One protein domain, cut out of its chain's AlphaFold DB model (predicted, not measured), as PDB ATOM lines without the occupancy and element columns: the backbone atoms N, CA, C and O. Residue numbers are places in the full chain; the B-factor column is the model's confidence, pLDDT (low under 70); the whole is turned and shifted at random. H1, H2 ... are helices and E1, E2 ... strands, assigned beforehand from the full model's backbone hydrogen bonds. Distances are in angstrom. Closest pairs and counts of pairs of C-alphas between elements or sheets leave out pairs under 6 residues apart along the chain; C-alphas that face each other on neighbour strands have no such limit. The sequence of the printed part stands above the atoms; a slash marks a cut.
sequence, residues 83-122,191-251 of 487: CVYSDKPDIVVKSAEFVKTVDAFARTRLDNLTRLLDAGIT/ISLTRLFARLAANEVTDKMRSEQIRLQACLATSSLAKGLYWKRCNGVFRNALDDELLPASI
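Overview. This is residues 83 to 122 and 191 to 251 of the 487 residues of an uncharacterized protein of Exophiala xenobiotica (UniProt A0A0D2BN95). What does the model look like? Two long helices, H1 and H2, run opposite ways side by side over part of their length and spread as a narrow V, with a small head at one end made of the short helix H3 and the two-stranded sheet of E1 and E2. Residues 191 to 198, which belong to H2, stick out beyond the rest. What is it made of, and how large is it? The printed part has 101 residues, mostly helix, with three named helices and two named strands in the order E1, H1, H2, H3, E2, and the sheet is antiparallel. It is loose, with a radius of gyration of the C-alphas of 18.4 A and spans of 62 by 28 by 25 A.

Arrangement. How is the sheet paired? E1, residues 91 to 93, and E2, residues 229 to 232, are antiparallel neighbours at 152 degrees. N 92 and O 230 are within hydrogen-bond range at 2.9 A, as are N 230 and O 92 at 2.9 A. Which helices touch? H1, residues 96 to 118, touches H3, residues 224 to 228, with residues 96 to 99 alone; the closest C-alphas, of Val 99 and Gly 228, are 6.0 A apart. H2, residues 191 to 221, touches H1 with residues 206 to 220 alone, closest at the C-alphas of Leu 110 and Gln 213, 5.9 A; they run opposite ways at a shallow tilt of 34 degrees, only just short of steep. What stays apart, and how are the helix backbones formed? H2 is apart from E1 and from E2, and H1 is apart from E2. In H1, H2 and H3 every O i to N i+4 pair is within hydrogen-bond range.

Along the chain. Where is the sheet? E1 begins at C-alpha 91, (77.639, 112.234, 149.623), and is 6.4 A long; E2 is 10.2 A long and ends at C-alpha 232, (82.120, 115.114, 145.839). How long are the helices? H1 measures 32.5 A, H3 6.2 A and H2 45.2 A, the last from C-alpha 191 at (88.419, 166.334, 138.064).

Size, cuts and confidence. Where is it cut? Residues 123 to 190 are not printed, and C-alphas 122 and 191 are 19.7 A apart across the cut. How are the other parts joined? The links E1 to H1, H2 to H3 and H3 to E2 are tight. Residues 233 to 251 have no named element, but residues 238 to 239 pair antiparallel with residues 231 to 232 of E2. Where is confidence low? Residues 83 to 89 and 249 to 251 have pLDDT under 70; the mean of the printed part is 87.7.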
ATOM      1  N   CYS A  83      80.844 116.812 136.873       57.75
ATOM      2  CA  CYS A  83      81.049 115.364 137.108       57.75
ATOM      3  C   CYS A  83      80.018 114.571 137.952       57.75
ATOM      4  O   CYS A  83      79.734 114.940 139.084       57.75
ATOM      5  N   VAL A  84      79.587 113.394 137.457       50.00
ATOM      6  CA  VAL A  84      78.990 112.295 138.260       50.00
ATOM      7  C   VAL A  84      79.336 110.934 137.619       50.00
ATOM      8  O   VAL A  84      78.514 110.341 136.937       50.00
ATOM      9  N   TYR A  85      80.561 110.439 137.807       50.91
ATOM     10  CA  TYR A  85      80.861 108.999 137.720       50.91
ATOM     11  C   TYR A  85      81.849 108.655 138.831       50.91
ATOM     12  O   TYR A  85      83.052 108.524 138.623       50.91
ATOM     13  N   SER A  86      81.325 108.557 140.046       50.06
ATOM     14  CA  SER A  86      81.842 107.583 140.996       50.06
ATOM     15  C   SER A  86      80.721 106.575 141.175       50.06
ATOM     16  O   SER A  86      79.602 106.979 141.488       50.06
ATOM     17  N   ASP A  87      81.009 105.286 141.003       56.34
ATOM     18  CA  ASP A  87      80.051 104.204 141.290       56.34
ATOM     19  C   ASP A  87      79.580 104.238 142.760       56.34
ATOM     20  O   ASP A  87      78.605 103.596 143.142       56.34
ATOM     21  N   LYS A  88      80.281 105.022 143.591       62.03
ATOM     22  CA  LYS A  88      79.943 105.379 144.965       62.03
ATOM     23  C   LYS A  88      80.128 106.894 145.119       62.03
ATOM     24  O   LYS A  88      81.241 107.324 145.432       62.03
ATOM     25  N   PRO A  89      79.124 107.733 144.805       67.38
ATOM     26  CA  PRO A  89      79.259 109.164 145.030       67.38
ATOM     27  C   PRO A  89      79.447 109.393 146.530       67.38
ATOM     28  O   PRO A  89      78.609 108.985 147.333       67.38
ATOM     29  N   ASP A  90      80.558 110.023 146.906       82.06
ATOM     30  CA  ASP A  90      80.758 110.461 148.283       82.06
ATOM     31  C   ASP A  90      79.760 111.601 148.529       82.06
ATOM     32  O   ASP A  90      79.939 112.722 148.039       82.06
ATOM     33  N   ILE A  91      78.671 111.280 149.227       87.31
ATOM     34  CA  ILE A  91      77.639 112.234 149.623       87.31
ATOM     35  C   ILE A  91      77.852 112.569 151.094       87.31
ATOM     36  O   ILE A  91      77.886 111.681 151.946       87.31
ATOM     37  N   VAL A  92      77.964 113.858 151.394       90.25
ATOM     38  CA  VAL A  92      77.984 114.365 152.766       90.25
ATOM     39  C   VAL A  92      76.669 115.080 153.014       90.25
ATOM     40  O   VAL A  92      76.329 116.031 152.313       90.25
ATOM     41  N   VAL A  93      75.936 114.616 154.022       92.62
ATOM     42  CA  VAL A  93      74.693 115.246 154.467       92.62
ATOM     43  C   VAL A  93      74.984 116.029 155.740       92.62
ATOM     44  O   VAL A  93      75.496 115.482 156.717       92.62
ATOM     45  N   LYS A  94      74.683 117.325 155.726       94.81
ATOM     46  CA  LYS A  94      74.742 118.185 156.909       94.81
ATOM     47  C   LYS A  94      73.467 118.060 157.733       94.81
ATOM     48  O   LYS A  94      72.395 117.773 157.204       94.81
ATOM     49  N   SER A  95      73.591 118.282 159.040       96.19
ATOM     50  CA  SER A  95      72.442 118.275 159.942       96.19
ATOM     51  C   SER A  95      71.461 119.395 159.586       96.19
ATOM     52  O   SER A  95      71.841 120.446 159.063       96.19
ATOM     53  N   ALA A  96      70.186 119.190 159.914       94.69
ATOM     54  CA  ALA A  96      69.162 120.213 159.720       94.69
ATOM     55  C   ALA A  96      69.463 121.497 160.516       94.69
ATOM     56  O   ALA A  96      69.131 122.589 160.064       94.69
ATOM     57  N   GLU A  97      70.117 121.384 161.675       95.56
ATOM     58  CA  GLU A  97      70.548 122.528 162.488       95.56
ATOM     59  C   GLU A  97      71.574 123.397 161.759       95.56
ATOM     60  O   GLU A  97      71.423 124.614 161.730       95.56
ATOM     61  N   PHE A  98      72.557 122.784 161.093       93.06
ATOM     62  CA  PHE A  98      73.518 123.516 160.268       93.06
ATOM     63  C   PHE A  98      72.829 124.256 159.116       93.06
ATOM     64  O   PHE A  98      73.124 125.415 158.848       93.06
ATOM     65  N   VAL A  99      71.871 123.616 158.442       94.81
ATOM     66  CA  VAL A  99      71.123 124.281 157.363       94.81
ATOM     67  C   VAL A  99      70.308 125.457 157.910       94.81
ATOM     68  O   VAL A  99      70.275 126.516 157.289       94.81
ATOM     69  N   LYS A 100      69.708 125.318 159.101       96.06
ATOM     70  CA  LYS A 100      68.989 126.412 159.768       96.06
ATOM     71  C   LYS A 100      69.900 127.596 160.099       96.06
ATOM     72  O   LYS A 100      69.478 128.731 159.897       96.06
ATOM     73  N   THR A 101      71.120 127.364 160.588       94.44
ATOM     74  CA  THR A 101      72.054 128.461 160.900       94.44
ATOM     75  C   THR A 101      72.524 129.180 159.638       94.44
ATOM     76  O   THR A 101      72.571 130.410 159.622       94.44
ATOM     77  N   VAL A 102      72.787 128.441 158.555       91.00
ATOM     78  CA  VAL A 102      73.117 129.017 157.241       91.00
ATOM     79  C   VAL A 102      71.950 129.843 156.687       91.00
ATOM     80  O   VAL A 102      72.162 130.969 156.240       91.00
ATOM     81  N   ASP A 103      70.718 129.337 156.774       95.44
ATOM     82  CA  ASP A 103      69.524 130.064 156.327       95.44
ATOM     83  C   ASP A 103      69.256 131.322 157.158       95.44
ATOM     84  O   ASP A 103      68.846 132.342 156.605       95.44
ATOM     85  N   ALA A 104      69.485 131.278 158.472       96.06
ATOM     86  CA  ALA A 104      69.364 132.453 159.333       96.06
ATOM     87  C   ALA A 104      70.380 133.535 158.935       96.06
ATOM     88  O   ALA A 104      70.002 134.686 158.726       96.06
ATOM     89  N   PHE A 105      71.643 133.150 158.728       94.12
ATOM     90  CA  PHE A 105      72.682 134.066 158.258       94.12
ATOM     91  C   PHE A 105      72.351 134.665 156.882       94.12
ATOM     92  O   PHE A 105      72.508 135.869 156.671       94.12
ATOM     93  N   ALA A 106      71.856 133.843 155.951       93.81
ATOM     94  CA  ALA A 106      71.461 134.291 154.619       93.81
ATOM     95  C   ALA A 106      70.315 135.317 154.663       93.81
ATOM     96  O   ALA A 106      70.379 136.302 153.930       93.81
ATOM     97  N   ARG A 107      69.320 135.138 155.546       97.31
ATOM     98  CA  ARG A 107      68.244 136.124 155.767       97.31
ATOM     99  C   ARG A 107      68.792 137.443 156.293       97.31
ATOM    100  O   ARG A 107      68.594 138.467 155.657       97.31
ATOM    101  N   THR A 108      69.580 137.411 157.369       96.94
ATOM    102  CA  THR A 108      70.177 138.628 157.943       96.94
ATOM    103  C   THR A 108      71.030 139.386 156.922       96.94
ATOM    104  O   THR A 108      70.998 140.614 156.855       96.94
ATOM    105  N   ARG A 109      71.798 138.671 156.092       95.38
ATOM    106  CA  ARG A 109      72.586 139.283 155.015       95.38
ATOM    107  C   ARG A 109      71.698 139.878 153.918       95.38
ATOM    108  O   ARG A 109      71.994 140.974 153.450       95.38
ATOM    109  N   LEU A 110      70.630 139.184 153.527       96.94
ATOM    110  CA  LEU A 110      69.671 139.662 152.532       96.94
ATOM    111  C   LEU A 110      68.945 140.929 153.006       96.94
ATOM    112  O   LEU A 110      68.835 141.885 152.237       96.94
ATOM    113  N   ASP A 111      68.517 140.966 154.265       97.44
ATOM    114  CA  ASP A 111      67.847 142.122 154.868       97.44
ATOM    115  C   ASP A 111      68.783 143.336 154.911       97.44
ATOM    116  O   ASP A 111      68.400 144.444 154.539       97.44
ATOM    117  N   ASN A 112      70.053 143.125 155.276       95.38
ATOM    118  CA  ASN A 112      71.063 144.182 155.256       95.38
ATOM    119  C   ASN A 112      71.307 144.737 153.848       95.38
ATOM    120  O   ASN A 112      71.357 145.953 153.683       95.38
ATOM    121  N   LEU A 113      71.440 143.873 152.837       95.19
ATOM    122  CA  LEU A 113      71.606 144.313 151.449       95.19
ATOM    123  C   LEU A 113      70.383 145.081 150.948       95.19
ATOM    124  O   LEU A 113      70.539 146.112 150.302       95.19
ATOM    125  N   THR A 114      69.185 144.606 151.279       96.44
ATOM    126  CA  THR A 114      67.931 145.269 150.906       96.44
ATOM    127  C   THR A 114      67.854 146.653 151.547       96.44
ATOM    128  O   THR A 114      67.666 147.634 150.840       96.44
ATOM    129  N   ARG A 115      68.174 146.773 152.843       96.00
ATOM    130  CA  ARG A 115      68.234 148.066 153.541       96.00
ATOM    131  C   ARG A 115      69.261 149.032 152.938       96.00
ATOM    132  O   ARG A 115      68.979 150.221 152.841       96.00
ATOM    133  N   LEU A 116      70.443 148.550 152.546       93.44
ATOM    134  CA  LEU A 116      71.467 149.385 151.899       93.44
ATOM    135  C   LEU A 116      71.013 149.883 150.519       93.44
ATOM    136  O   LEU A 116      71.237 151.045 150.181       93.44
ATOM    137  N   LEU A 117      70.360 149.014 149.744       94.38
ATOM    138  CA  LEU A 117      69.813 149.354 148.433       94.38
ATOM    139  C   LEU A 117      68.632 150.334 148.543       94.38
ATOM    140  O   LEU A 117      68.586 151.300 147.783       94.38
ATOM    141  N   ASP A 118      67.734 150.136 149.511       94.50
ATOM    142  CA  ASP A 118      66.564 150.993 149.756       94.50
ATOM    143  C   ASP A 118      66.953 152.375 150.285       94.50
ATOM    144  O   ASP A 118      66.349 153.381 149.917       94.50
ATOM    145  N   ALA A 119      68.011 152.450 151.097       93.50
ATOM    146  CA  ALA A 119      68.583 153.715 151.549       93.50
ATOM    147  C   ALA A 119      69.238 154.519 150.409       93.50
ATOM    148  O   ALA A 119      69.737 155.620 150.643       93.50
ATOM    149  N   GLY A 120      69.277 153.980 149.184       88.56
ATOM    150  CA  GLY A 120      69.924 154.624 148.047       88.56
ATOM    151  C   GLY A 120      71.424 154.796 148.255       88.56
ATOM    152  O   GLY A 120      72.021 155.670 147.626       88.56
ATOM    153  N   ILE A 121      72.038 153.986 149.132       79.88
ATOM    154  CA  ILE A 121      73.478 154.017 149.384       79.88
ATOM    155  C   ILE A 121      74.163 153.386 148.168       79.88
ATOM    156  O   ILE A 121      74.574 152.227 148.159       79.88
ATOM    157  N   THR A 122      74.284 154.173 147.102       72.81
ATOM    158  CA  THR A 122      75.343 153.997 146.115       72.81
ATOM    159  C   THR A 122      76.620 154.350 146.854       72.81
ATOM    160  O   THR A 122      76.753 155.506 147.240       72.81
ATOM    161  N   ILE A 191      89.537 166.350 137.106       84.50
ATOM    162  CA  ILE A 191      88.419 166.334 138.064       84.50
ATOM    163  C   ILE A 191      87.203 165.620 137.462       84.50
ATOM    164  O   ILE A 191      86.558 164.806 138.132       84.50
ATOM    165  N   SER A 192      86.893 165.891 136.191       87.06
ATOM    166  CA  SER A 192      85.792 165.240 135.475       87.06
ATOM    167  C   SER A 192      86.004 163.726 135.356       87.06
ATOM    168  O   SER A 192      85.103 162.938 135.663       87.06
ATOM    169  N   LEU A 193      87.221 163.303 135.002       89.12
ATOM    170  CA  LEU A 193      87.574 161.893 134.867       89.12
ATOM    171  C   LEU A 193      87.529 161.160 136.217       89.12
ATOM    172  O   LEU A 193      86.982 160.060 136.306       89.12
ATOM    173  N   THR A 194      88.025 161.791 137.284       87.94
ATOM    174  CA  THR A 194      87.981 161.235 138.648       87.94
ATOM    175  C   THR A 194      86.540 161.012 139.112       87.94
ATOM    176  O   THR A 194      86.202 159.932 139.598       87.94
ATOM    177  N   ARG A 195      85.646 161.988 138.888       85.94
ATOM    178  CA  ARG A 195      84.211 161.846 139.196       85.94
ATOM    179  C   ARG A 195      83.550 160.731 138.386       85.94
ATOM    180  O   ARG A 195      82.685 160.026 138.907       85.94
ATOM    181  N   LEU A 196      83.944 160.556 137.126       86.50
ATOM    182  CA  LEU A 196      83.427 159.485 136.278       86.50
ATOM    183  C   LEU A 196      83.857 158.104 136.788       86.50
ATOM    184  O   LEU A 196      83.010 157.215 136.888       86.50
ATOM    185  N   PHE A 197      85.122 157.928 137.181       87.88
ATOM    186  CA  PHE A 197      85.592 156.672 137.772       87.88
ATOM    187  C   PHE A 197      84.923 156.364 139.113       87.88
ATOM    188  O   PHE A 197      84.488 155.231 139.309       87.88
ATOM    189  N   ALA A 198      84.749 157.361 139.986       86.62
ATOM    190  CA  ALA A 198      84.019 157.188 141.242       86.62
ATOM    191  C   ALA A 198      82.570 156.727 140.996       86.62
ATOM    192  O   ALA A 198      82.087 155.788 141.629       86.62
ATOM    193  N   ARG A 199      81.890 157.316 140.001       85.62
ATOM    194  CA  ARG A 199      80.532 156.907 139.617       85.62
ATOM    195  C   ARG A 199      80.482 155.489 139.043       85.62
ATOM    196  O   ARG A 199      79.555 154.744 139.350       85.62
ATOM    197  N   LEU A 200      81.457 155.104 138.218       87.19
ATOM    198  CA  LEU A 200      81.546 153.742 137.681       87.19
ATOM    199  C   LEU A 200      81.803 152.714 138.788       87.19
ATOM    200  O   LEU A 200      81.142 151.678 138.803       87.19
ATOM    201  N   ALA A 201      82.686 153.023 139.739       87.94
ATOM    202  CA  ALA A 201      82.942 152.172 140.896       87.94
ATOM    203  C   ALA A 201      81.685 152.012 141.768       87.94
ATOM    204  O   ALA A 201      81.320 150.892 142.127       87.94
ATOM    205  N   ALA A 202      80.959 153.102 142.037       87.19
ATOM    206  CA  ALA A 202      79.707 153.055 142.792       87.19
ATOM    207  C   ALA A 202      78.628 152.204 142.092       87.19
ATOM    208  O   ALA A 202      77.919 151.428 142.743       87.19
ATOM    209  N   ASN A 203      78.529 152.299 140.761       87.69
ATOM    210  CA  ASN A 203      77.628 151.457 139.972       87.69
ATOM    211  C   ASN A 203      78.026 149.977 140.056       87.69
ATOM    212  O   ASN A 203      77.172 149.135 140.321       87.69
ATOM    213  N   GLU A 204      79.315 149.657 139.910       90.44
ATOM    214  CA  GLU A 204      79.810 148.279 139.998       90.44
ATOM    215  C   GLU A 204      79.519 147.658 141.372       90.44
ATOM    216  O   GLU A 204      79.100 146.502 141.466       90.44
ATOM    217  N   VAL A 205      79.698 148.423 142.452       89.94
ATOM    218  CA  VAL A 205      79.368 147.969 143.811       89.94
ATOM    219  C   VAL A 205      77.866 147.712 143.947       89.94
ATOM    220  O   VAL A 205      77.467 146.689 144.502       89.94
ATOM    221  N   THR A 206      77.028 148.586 143.390       90.62
ATOM    222  CA  THR A 206      75.565 148.422 143.402       90.62
ATOM    223  C   THR A 206      75.127 147.170 142.639       90.62
ATOM    224  O   THR A 206      74.294 146.404 143.126       90.62
ATOM    225  N   ASP A 207      75.729 146.903 141.482       90.56
ATOM    226  CA  ASP A 207      75.444 145.704 140.690       90.56
ATOM    227  C   ASP A 207      75.911 144.423 141.406       90.56
ATOM    228  O   ASP A 207      75.207 143.405 141.409       90.56
ATOM    229  N   LYS A 208      77.050 144.474 142.107       90.94
ATOM    230  CA  LYS A 208      77.502 143.383 142.989       90.94
ATOM    231  C   LYS A 208      76.530 143.140 144.145       90.94
ATOM    232  O   LYS A 208      76.200 141.990 144.421       90.94
ATOM    233  N   MET A 209      76.015 144.189 144.786       93.88
ATOM    234  CA  MET A 209      75.002 144.048 145.842       93.88
ATOM    235  C   MET A 209      73.700 143.427 145.319       93.88
ATOM    236  O   MET A 209      73.174 142.511 145.947       93.88
ATOM    237  N   ARG A 210      73.207 143.853 144.148       95.06
ATOM    238  CA  ARG A 210      71.998 143.277 143.524       95.06
ATOM    239  C   ARG A 210      72.182 141.819 143.114       95.06
ATOM    240  O   ARG A 210      71.305 140.997 143.354       95.06
ATOM    241  N   SER A 211      73.316 141.479 142.508       92.19
ATOM    242  CA  SER A 211      73.605 140.088 142.133       92.19
ATOM    243  C   SER A 211      73.702 139.173 143.355       92.19
ATOM    244  O   SER A 211      73.159 138.069 143.338       92.19
ATOM    245  N   GLU A 212      74.301 139.650 144.447       93.38
ATOM    246  CA  GLU A 212      74.316 138.935 145.723       93.38
ATOM    247  C   GLU A 212      72.908 138.811 146.332       93.38
ATOM    248  O   GLU A 212      72.555 137.742 146.826       93.38
ATOM    249  N   GLN A 213      72.080 139.859 146.251       96.00
ATOM    250  CA  GLN A 213      70.680 139.833 146.693       96.00
ATOM    251  C   GLN A 213      69.895 138.729 145.967       96.00
ATOM    252  O   GLN A 213      69.272 137.887 146.614       96.00
ATOM    253  N   ILE A 214      69.991 138.676 144.634       95.38
ATOM    254  CA  ILE A 214      69.346 137.650 143.799       95.38
ATOM    255  C   ILE A 214      69.861 136.254 144.167       95.38
ATOM    256  O   ILE A 214      69.077 135.317 144.319       95.38
ATOM    257  N   ARG A 215      71.179 136.105 144.354       93.38
ATOM    258  CA  ARG A 215      71.791 134.828 144.744       93.38
ATOM    259  C   ARG A 215      71.273 134.343 146.100       93.38
ATOM    260  O   ARG A 215      70.959 133.162 146.238       93.38
ATOM    261  N   LEU A 216      71.165 135.228 147.092       93.88
ATOM    262  CA  LEU A 216      70.652 134.896 148.425       93.88
ATOM    263  C   LEU A 216      69.159 134.562 148.402       93.88
ATOM    264  O   LEU A 216      68.756 133.611 149.064       93.88
ATOM    265  N   GLN A 217      68.353 135.277 147.613       95.94
ATOM    266  CA  GLN A 217      66.938 134.948 147.413       95.94
ATOM    267  C   GLN A 217      66.769 133.558 146.790       95.94
ATOM    268  O   GLN A 217      66.006 132.742 147.306       95.94
ATOM    269  N   ALA A 218      67.532 133.254 145.735       92.00
ATOM    270  CA  ALA A 218      67.530 131.934 145.113       92.00
ATOM    271  C   ALA A 218      67.986 130.846 146.096       92.00
ATOM    272  O   ALA A 218      67.352 129.798 146.193       92.00
ATOM    273  N   CYS A 219      69.043 131.111 146.873       92.12
ATOM    274  CA  CYS A 219      69.508 130.216 147.930       92.12
ATOM    275  C   CYS A 219      68.394 129.954 148.949       92.12
ATOM    276  O   CYS A 219      68.037 128.801 149.167       92.12
ATOM    277  N   LEU A 220      67.767 130.989 149.512       95.19
ATOM    278  CA  LEU A 220      66.701 130.841 150.506       95.19
ATOM    279  C   LEU A 220      65.491 130.070 149.968       95.19
ATOM    280  O   LEU A 220      64.949 129.252 150.710       95.19
ATOM    281  N   ALA A 221      65.138 130.258 148.693       96.00
ATOM    282  CA  ALA A 221      64.052 129.541 148.027       96.00
ATOM    283  C   ALA A 221      64.333 128.042 147.811       96.00
ATOM    284  O   ALA A 221      63.399 127.263 147.613       96.00
ATOM    285  N   THR A 222      65.597 127.603 147.845       94.12
ATOM    286  CA  THR A 222      65.906 126.171 147.716       94.12
ATOM    287  C   THR A 222      65.544 125.374 148.964       94.12
ATOM    288  O   THR A 222      65.593 125.863 150.095       94.12
ATOM    289  N   SER A 223      65.190 124.103 148.760       96.25
ATOM    290  CA  SER A 223      64.825 123.211 149.857       96.25
ATOM    291  C   SER A 223      66.002 122.984 150.812       96.25
ATOM    292  O   SER A 223      67.162 122.895 150.404       96.25
ATOM    293  N   SER A 224      65.699 122.826 152.100       94.19
ATOM    294  CA  SER A 224      66.703 122.533 153.134       94.19
ATOM    295  C   SER A 224      67.523 121.276 152.819       94.19
ATOM    296  O   SER A 224      68.723 121.234 153.090       94.19
ATOM    297  N   LEU A 225      66.903 120.279 152.178       92.75
ATOM    298  CA  LEU A 225      67.579 119.071 151.709       92.75
ATOM    299  C   LEU A 225      68.650 119.385 150.653       92.75
ATOM    300  O   LEU A 225      69.765 118.887 150.761       92.75
ATOM    301  N   ALA A 226      68.338 120.222 149.660       92.00
ATOM    302  CA  ALA A 226      69.282 120.583 148.601       92.00
ATOM    303  C   ALA A 226      70.492 121.370 149.137       92.00
ATOM    304  O   ALA A 226      71.603 121.210 148.634       92.00
ATOM    305  N   LYS A 227      70.281 122.174 150.186       93.81
ATOM    306  CA  LYS A 227      71.339 122.918 150.886       93.81
ATOM    307  C   LYS A 227      72.237 122.009 151.721       93.81
ATOM    308  O   LYS A 227      73.446 122.214 151.772       93.81
ATOM    309  N   GLY A 228      71.644 121.020 152.390       93.25
ATOM    310  CA  GLY A 228      72.358 120.108 153.280       93.25
ATOM    311  C   GLY A 228      73.129 119.001 152.566       93.25
ATOM    312  O   GLY A 228      73.970 118.361 153.197       93.25
ATOM    313  N   LEU A 229      72.856 118.755 151.284       93.31
ATOM    314  CA  LEU A 229      73.418 117.632 150.546       93.31
ATOM    315  C   LEU A 229      74.573 118.084 149.649       93.31
ATOM    316  O   LEU A 229      74.408 118.915 148.759       93.31
ATOM    317  N   TYR A 230      75.753 117.525 149.902       92.19
ATOM    318  CA  TYR A 230      76.976 117.823 149.171       92.19
ATOM    319  C   TYR A 230      77.459 116.590 148.426       92.19
ATOM    320  O   TYR A 230      77.560 115.507 149.001       92.19
ATOM    321  N   TRP A 231      77.830 116.778 147.165       90.88
ATOM    322  CA  TRP A 231      78.407 115.747 146.316       90.88
ATOM    323  C   TRP A 231      79.877 116.042 146.072       90.88
ATOM    324  O   TRP A 231      80.248 117.156 145.688       90.88
ATOM    325  N   LYS A 232      80.723 115.031 146.249       88.94
ATOM    326  CA  LYS A 232      82.120 115.114 145.839       88.94
ATOM    327  C   LYS A 232      82.225 115.118 144.320       88.94
ATOM    328  O   LYS A 232      81.828 114.168 143.645       88.94
ATOM    329  N   ARG A 233      82.794 116.187 143.781       84.44
ATOM    330  CA  ARG A 233      83.121 116.311 142.362       84.44
ATOM    331  C   ARG A 233      84.431 115.594 142.047       84.44
ATOM    332  O   ARG A 233      85.215 115.259 142.931       84.44
ATOM    333  N   CYS A 234      84.709 115.403 140.758       79.88
ATOM    334  CA  CYS A 234      85.930 114.733 140.291       79.88
ATOM    335  C   CYS A 234      87.235 115.459 140.672       79.88
ATOM    336  O   CYS A 234      88.291 114.839 140.683       79.88
ATOM    337  N   ASN A 235      87.175 116.748 141.023       83.06
ATOM    338  CA  ASN A 235      88.312 117.491 141.580       83.06
ATOM    339  C   ASN A 235      88.505 117.263 143.096       83.06
ATOM    340  O   ASN A 235      89.342 117.921 143.702       83.06
ATOM    341  N   GLY A 236      87.723 116.374 143.717       85.00
ATOM    342  CA  GLY A 236      87.760 116.093 145.152       85.00
ATOM    343  C   GLY A 236      86.990 117.091 146.018       85.00
ATOM    344  O   GLY A 236      86.889 116.877 147.223       85.00
ATOM    345  N   VAL A 237      86.421 118.144 145.424       89.19
ATOM    346  CA  VAL A 237      85.688 119.193 146.139       89.19
ATOM    347  C   VAL A 237      84.237 118.777 146.347       89.19
ATOM    348  O   VAL A 237      83.560 118.356 145.409       89.19
ATOM    349  N   PHE A 238      83.741 118.935 147.568       90.06
ATOM    350  CA  PHE A 238      82.335 118.722 147.899       90.06
ATOM    351  C   PHE A 238      81.531 119.978 147.571       90.06
ATOM    352  O   PHE A 238      81.828 121.044 148.103       90.06
ATOM    353  N   ARG A 239      80.515 119.858 146.710       90.50
ATOM    354  CA  ARG A 239      79.617 120.971 146.373       90.50
ATOM    355  C   ARG A 239      78.152 120.612 146.527       90.50
ATOM    356  O   ARG A 239      77.784 119.473 146.250       90.50
ATOM    357  N   ASN A 240      77.333 121.564 146.961       89.38
ATOM    358  CA  ASN A 240      75.880 121.389 147.016       89.38
ATOM    359  C   ASN A 240      75.222 121.730 145.661       89.38
ATOM    360  O   ASN A 240      75.896 122.051 144.676       89.38
ATOM    361  N   ALA A 241      73.888 121.661 145.607       83.56
ATOM    362  CA  ALA A 241      73.108 121.993 144.411       83.56
ATOM    363  C   ALA A 241      73.189 123.484 144.026       83.56
ATOM    364  O   ALA A 241      72.889 123.840 142.890       83.56
ATOM    365  N   LEU A 242      73.617 124.333 144.962       83.56
ATOM    366  CA  LEU A 242      73.849 125.766 144.784       83.56
ATOM    367  C   LEU A 242      75.283 126.089 144.340       83.56
ATOM    368  O   LEU A 242      75.629 127.255 144.203       83.56
ATOM    369  N   ASP A 243      76.104 125.062 144.094       84.12
ATOM    370  CA  ASP A 243      77.527 125.181 143.764       84.12
ATOM    371  C   ASP A 243      78.405 125.726 144.912       84.12
ATOM    372  O   ASP A 243      79.575 126.043 144.688       84.12
ATOM    373  N   ASP A 244      77.888 125.759 146.147       86.00
ATOM    374  CA  ASP A 244      78.657 126.120 147.338       86.00
ATOM    375  C   ASP A 244      79.645 125.014 147.687       86.00
ATOM    376  O   ASP A 244      79.309 123.828 147.705       86.00
ATOM    377  N   GLU A 245      80.862 125.416 148.024       89.06
ATOM    378  CA  GLU A 245      81.944 124.520 148.395       89.06
ATOM    379  C   GLU A 245      81.927 124.214 149.892       89.06
ATOM    380  O   GLU A 245      81.949 125.115 150.731       89.06
ATOM    381  N   LEU A 246      81.906 122.927 150.239       89.38
ATOM    382  CA  LEU A 246      82.056 122.510 151.621       89.38
ATOM    383  C   LEU A 246      83.527 122.610 152.014       89.38
ATOM    384  O   LEU A 246      84.338 121.750 151.663       89.38
ATOM    385  N   LEU A 247      83.853 123.647 152.776       87.75
ATOM    386  CA  LEU A 247      85.180 123.791 153.353       87.75
ATOM    387  C   LEU A 247      85.432 122.649 154.359       87.75
ATOM    388  O   LEU A 247      84.537 122.314 155.147       87.75
ATOM    389  N   PRO A 248      86.623 122.022 154.340       80.69
ATOM    390  CA  PRO A 248      86.975 120.996 155.310       80.69
ATOM    391  C   PRO A 248      86.862 121.564 156.731       80.69
ATOM    392  O   PRO A 248      87.214 122.712 156.991       80.69
ATOM    393  N   ALA A 249      86.359 120.746 157.659       69.56
ATOM    394  CA  ALA A 249      86.013 121.141 159.029       69.56
ATOM    395  C   ALA A 249      87.197 121.628 159.895       69.56
ATOM    396  O   ALA A 249      87.007 121.920 161.070       69.56
ATOM    397  N   SER A 250      88.403 121.754 159.332       66.94
ATOM    398  CA  SER A 250      89.538 122.417 159.981       66.94
ATOM    399  C   SER A 250      89.283 123.903 160.267       66.94
ATOM    400  O   SER A 250      90.027 124.507 161.033       66.94
ATOM    401  N   ILE A 251      88.216 124.486 159.712       54.81
ATOM    402  CA  ILE A 251      87.726 125.822 160.059       54.81
ATOM    403  C   ILE A 251      86.507 125.662 160.979       54.81
ATOM    404  O   ILE A 251      85.362 125.677 160.524       54.81
TER     405      ILE A 251